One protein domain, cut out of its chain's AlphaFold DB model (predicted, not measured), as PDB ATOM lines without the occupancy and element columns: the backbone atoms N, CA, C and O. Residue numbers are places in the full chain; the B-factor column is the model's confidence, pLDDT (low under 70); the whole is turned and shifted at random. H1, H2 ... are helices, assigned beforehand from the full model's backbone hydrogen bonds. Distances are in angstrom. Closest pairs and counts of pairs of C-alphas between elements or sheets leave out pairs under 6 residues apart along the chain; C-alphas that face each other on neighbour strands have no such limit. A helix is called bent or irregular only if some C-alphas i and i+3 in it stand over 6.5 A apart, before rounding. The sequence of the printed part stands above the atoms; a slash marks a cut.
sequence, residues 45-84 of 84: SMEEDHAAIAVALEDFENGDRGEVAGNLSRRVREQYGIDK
ATOM      1  N   SER A  45      12.680   9.945  62.483       76.19
ATOM      2  CA  SER A  45      11.533   9.380  61.756       76.19
ATOM      3  C   SER A  45      10.964  10.378  60.749       76.19
ATOM      4  O   SER A  45      10.658  10.003  59.625       76.19
ATOM      5  N   MET A  46      10.864  11.661  61.118       78.56
ATOM      6  CA  MET A  46      10.393  12.702  60.198       78.56
ATOM      7  C   MET A  46      11.346  12.917  59.016       78.56
ATOM      8  O   MET A  46      10.890  13.145  57.898       78.56
ATOM      9  N   GLU A  47      12.658  12.879  59.258       81.00
ATOM     10  CA  GLU A  47      13.676  13.015  58.211       81.00
ATOM     11  C   GLU A  47      13.646  11.829  57.238       81.00
ATOM     12  O   GLU A  47      13.688  12.041  56.024       81.00
ATOM     13  N   GLU A  48      13.514  10.600  57.749       84.00
ATOM     14  CA  GLU A  48      13.351   9.389  56.934       84.00
ATOM     15  C   GLU A  48      12.066   9.433  56.101       84.00
ATOM     16  O   GLU A  48      12.117   9.208  54.890       84.00
ATOM     17  N   ASP A  49      10.934   9.796  56.711       85.25
ATOM     18  CA  ASP A  49       9.651   9.916  56.012       85.25
ATOM     19  C   ASP A  49       9.721  10.975  54.901       85.25
ATOM     20  O   ASP A  49       9.259  10.753  53.779       85.25
ATOM     21  N   HIS A  50      10.348  12.123  55.178       87.50
ATOM     22  CA  HIS A  50      10.530  13.183  54.188       87.50
ATOM     23  C   HIS A  50      11.426  12.735  53.027       87.50
ATOM     24  O   HIS A  50      11.115  13.009  51.866       87.50
ATOM     25  N   ALA A  51      12.518  12.021  53.316       90.81
ATOM     26  CA  ALA A  51      13.392  11.461  52.291       90.81
ATOM     27  C   ALA A  51      12.662  10.420  51.427       90.81
ATOM     28  O   ALA A  51      12.776  10.460  50.203       90.81
ATOM     29  N   ALA A  52      11.866   9.537  52.037       92.50
ATOM     30  CA  ALA A  52      11.084   8.532  51.319       92.50
ATOM     31  C   ALA A  52      10.057   9.169  50.369       92.50
ATOM     32  O   ALA A  52       9.925   8.744  49.220       92.50
ATOM     33  N   ILE A  53       9.367  10.225  50.816       92.12
ATOM     34  CA  ILE A  53       8.433  10.986  49.975       92.12
ATOM     35  C   ILE A  53       9.173  11.675  48.824       92.12
ATOM     36  O   ILE A  53       8.699  11.633  47.690       92.12
ATOM     37  N   ALA A  54      10.323  12.295  49.096       93.81
ATOM     38  CA  ALA A  54      11.111  12.980  48.072       93.81
ATOM     39  C   ALA A  54      11.554  12.022  46.957       93.81
ATOM     40  O   ALA A  54      11.392  12.345  45.782       93.81
ATOM     41  N   VAL A  55      12.028  10.826  47.318       94.31
ATOM     42  CA  VAL A  55      12.402   9.782  46.351       94.31
ATOM     43  C   VAL A  55      11.191   9.318  45.543       94.31
ATOM     44  O   VAL A  55      11.256   9.268  44.321       94.31
ATOM     45  N   ALA A  56      10.053   9.059  46.193       92.94
ATOM     46  CA  ALA A  56       8.844   8.632  45.486       92.94
ATOM     47  C   ALA A  56       8.339   9.686  44.478       92.94
ATOM     48  O   ALA A  56       7.803   9.336  43.425       92.94
ATOM     49  N   LEU A  57       8.504  10.976  44.789       94.50
ATOM     50  CA  LEU A  57       8.196  12.067  43.862       94.50
ATOM     51  C   LEU A  57       9.173  12.101  42.685       94.50
ATOM     52  O   LEU A  57       8.725  12.224  41.548       94.50
ATOM     53  N   GLU A  58      10.473  11.953  42.938       95.94
ATOM     54  CA  GLU A  58      11.495  11.877  41.889       95.94
ATOM     55  C   GLU A  58      11.243  10.693  40.941       95.94
ATOM     56  O   GLU A  58      11.248  10.861  39.720       95.94
ATOM     57  N   ASP A  59      10.943   9.510  41.478       94.81
ATOM     58  CA  ASP A  59      10.600   8.325  40.686       94.81
ATOM     59  C   ASP A  59       9.361   8.585  39.819       94.81
ATOM     60  O   ASP A  59       9.340   8.279  38.620       94.81
ATOM     61  N   PHE A  60       8.341   9.232  40.391       94.38
ATOM     62  CA  PHE A  60       7.144   9.616  39.653       94.38
ATOM     63  C   PHE A  60       7.439  10.631  38.537       94.38
ATOM     64  O   PHE A  60       6.940  10.485  37.413       94.38
ATOM     65  N   GLU A  61       8.264  11.645  38.792       95.25
ATOM     66  CA  GLU A  61       8.696  12.613  37.775       95.25
ATOM     67  C   GLU A  61       9.493  11.941  36.648       95.25
ATOM     68  O   GLU A  61       9.303  12.273  35.475       95.25
ATOM     69  N   ASN A  62      10.281  10.915  36.977       96.44
ATOM     70  CA  ASN A  62      11.047  10.101  36.029       96.44
ATOM     71  C   ASN A  62      10.214   9.036  35.290       96.44
ATOM     72  O   ASN A  62      10.741   8.307  34.446       96.44
ATOM     73  N   GLY A  63       8.903   8.977  35.536       94.94
ATOM     74  CA  GLY A  63       7.971   8.139  34.780       94.94
ATOM     75  C   GLY A  63       7.542   6.853  35.481       94.94
ATOM     76  O   GLY A  63       6.765   6.101  34.889       94.94
ATOM     77  N   ASP A  64       7.965   6.613  36.724       93.00
ATOM     78  CA  ASP A  64       7.407   5.531  37.529       93.00
ATOM     79  C   ASP A  64       5.925   5.814  37.832       93.00
ATOM     80  O   ASP A  64       5.505   6.933  38.142       93.00
ATOM     81  N   ARG A  65       5.083   4.799  37.666       90.12
ATOM     82  CA  ARG A  65       3.639   4.849  37.946       90.12
ATOM     83  C   ARG A  65       3.226   3.755  38.930       90.12
ATOM     84  O   ARG A  65       2.031   3.520  39.111       90.12
ATOM     85  N   GLY A  66       4.203   3.102  39.553       88.50
ATOM     86  CA  GLY A  66       4.031   1.894  40.333       88.50
ATOM     87  C   GLY A  66       3.709   0.687  39.457       88.50
ATOM     88  O   GLY A  66       3.912   0.664  38.241       88.50
ATOM     89  N   GLU A  67       3.160  -0.343  40.090       89.44
ATOM     90  CA  GLU A  67       2.732  -1.561  39.418       89.44
ATOM     91  C   GLU A  67       1.338  -2.000  39.869       89.44
ATOM     92  O   GLU A  67       0.815  -1.560  40.895       89.44
ATOM     93  N   VAL A  68       0.717  -2.893  39.095       93.56
ATOM     94  CA  VAL A  68      -0.591  -3.455  39.449       93.56
ATOM     95  C   VAL A  68      -0.487  -4.201  40.778       93.56
ATOM     96  O   VAL A  68       0.385  -5.054  40.963       93.56
ATOM     97  N   ALA A  69      -1.419  -3.906  41.685       91.19
ATOM     98  CA  ALA A  69      -1.497  -4.542  42.991       91.19
ATOM     99  C   ALA A  69      -1.410  -6.076  42.886       91.19
ATOM    100  O   ALA A  69      -2.090  -6.712  42.078       91.19
ATOM    101  N   GLY A  70      -0.552  -6.669  43.714       90.75
ATOM    102  CA  GLY A  70      -0.326  -8.114  43.770       90.75
ATOM    103  C   GLY A  70       0.733  -8.653  42.802       90.75
ATOM    104  O   GLY A  70       1.231  -9.753  43.043       90.75
ATOM    105  N   ASN A  71       1.147  -7.906  41.769       93.31
ATOM    106  CA  ASN A  71       2.229  -8.350  40.881       93.31
ATOM    107  C   ASN A  71       3.568  -8.452  41.621       93.31
ATOM    108  O   ASN A  71       4.238  -9.476  41.492       93.31
ATOM    109  N   LEU A  72       3.906  -7.464  42.460       91.25
ATOM    110  CA  LEU A  72       5.090  -7.517  43.321       91.25
ATOM    111  C   LEU A  72       5.076  -8.758  44.210       91.25
ATOM    112  O   LEU A  72       6.033  -9.525  44.240       91.25
ATOM    113  N   SER A  73       3.963  -8.974  44.914       91.25
ATOM    114  CA  SER A  73       3.808 -10.093  45.840       91.25
ATOM    115  C   SER A  73       3.946 -11.439  45.134       91.25
ATOM    116  O   SER A  73       4.586 -12.331  45.683       91.25
ATOM    117  N   ARG A  74       3.391 -11.583  43.921       92.31
ATOM    118  CA  ARG A  74       3.560 -12.786  43.091       92.31
ATOM    119  C   ARG A  74       5.027 -12.988  42.713       92.31
ATOM    120  O   ARG A  74       5.575 -14.045  42.992       92.31
ATOM    121  N   ARG A  75       5.690 -11.953  42.187       93.12
ATOM    122  CA  ARG A  75       7.118 -12.001  41.819       93.12
ATOM    123  C   ARG A  75       8.001 -12.441  42.987       93.12
ATOM    124  O   ARG A  75       8.880 -13.276  42.818       93.12
ATOM    125  N   VAL A  76       7.755 -11.881  44.172       93.88
ATOM    126  CA  VAL A  76       8.492 -12.223  45.395       93.88
ATOM    127  C   VAL A  76       8.230 -13.682  45.778       93.88
ATOM    128  O   VAL A  76       9.170 -14.420  46.059       93.88
ATOM    129  N   ARG A  77       6.976 -14.145  45.750       93.81
ATOM    130  CA  ARG A  77       6.656 -15.546  46.065       93.81
ATOM    131  C   ARG A  77       7.315 -16.524  45.099       93.81
ATOM    132  O   ARG A  77       7.878 -17.513  45.562       93.81
ATOM    133  N   GLU A  78       7.314 -16.223  43.803       94.69
ATOM    134  CA  GLU A  78       8.019 -17.000  42.779       94.69
ATOM    135  C   GLU A  78       9.534 -17.017  43.042       94.69
ATOM    136  O   GLU A  78      10.145 -18.085  43.071       94.69
ATOM    137  N   GLN A  79      10.137 -15.853  43.318       95.19
ATOM    138  CA  GLN A  79      11.572 -15.708  43.587       95.19
ATOM    139  C   GLN A  79      12.039 -16.528  44.799       95.19
ATOM    140  O   GLN A  79      13.142 -17.076  44.782       95.19
ATOM    141  N   TYR A  80      11.216 -16.615  45.844       95.25
ATOM    142  CA  TYR A  80      11.545 -17.324  47.085       95.25
ATOM    143  C   TYR A  80      10.901 -18.717  47.193       95.25
ATOM    144  O   TYR A  80      11.044 -19.374  48.223       95.25
ATOM    145  N   GLY A  81      10.206 -19.191  46.151       90.44
ATOM    146  CA  GLY A  81       9.562 -20.509  46.138       90.44
ATOM    147  C   GLY A  81       8.450 -20.679  47.183       90.44
ATOM    148  O   GLY A  81       8.258 -21.782  47.698       90.44
ATOM    149  N   ILE A  82       7.757 -19.587  47.518       89.94
ATOM    150  CA  ILE A  82       6.644 -19.539  48.484       89.94
ATOM    151  C   ILE A  82       5.319 -19.943  47.812       89.94
ATOM    152  O   ILE A  82       4.372 -20.321  48.497       89.94
ATOM    153  N   ASP A  83       5.263 -19.921  46.478       67.62
ATOM    154  CA  ASP A  83       4.168 -20.507  45.703       67.62
ATOM    155  C   ASP A  83       4.354 -22.035  45.618       67.62
ATOM    156  O   ASP A  83       4.888 -22.571  44.644       67.62
ATOM    157  N   LYS A  84       3.958 -22.739  46.682       59.19
ATOM    158  CA  LYS A  84       3.711 -24.187  46.684       59.19
ATOM    159  C   LYS A  84       2.272 -24.477  47.074       59.19
ATOM    160  O   LYS A  84       1.790 -23.830  48.030       59.19
TER     161      LYS A  84
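This is residues 45 to 84 of the 84 residues of an uncharacterized protein of Planctomycetaceae bacterium (UniProt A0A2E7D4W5). One long straight helix, H1, stands at one end of an open, stretched-out shape, and a shorter helix, H2, lies at the other end with an extended link of chain between them. The two helices do not pack on each other, and between them runs just this link of 9 residues. The printed part has 40 residues with two named helices, H1 then H2 along the chain, and no named strand; the class is all helix. The whole is extended, with a radius of gyration of the C-alphas of 14.4 A, and its C-alphas span 40 by 26 by 14 A, only just a flat outline.

The longest helix is H1, residues 45 to 61, 24.4 A from first to last C-alpha. It begins at C-alpha 45, at (11.533, 9.380, 61.756), and ends at C-alpha 61, at (8.696, 12.613, 37.775), with z falling along it. H2 is residues 71 to 80, 14.3 A from first to last C-alpha, and it ends at C-alpha 80, at (11.545, -17.324, 47.085).

H1 and H2 are apart, with no C-alpha of the one within 8 A of the other. Residues 45 to 55, which belong to H1, stand free, with no C-alpha 8 or more residues away along the chain within 10 A. Residues 76 to 81, of which 76 to 80 belong to H2, stand free in the same way. Neither helix is bent. In H1 and H2 every O i to N i+4 pair is within hydrogen-bond range.

The C-alphas of Glu 47 and Lys 84 are the two farthest apart, at 40.2 A. The printed part has no cut, and Lys 84 is the chain's last residue. The link from H1 to H2, with 9 residues between them, is short. The mean pLDDT of the printed part is 89.8, and residues 83 to 84 are under 70.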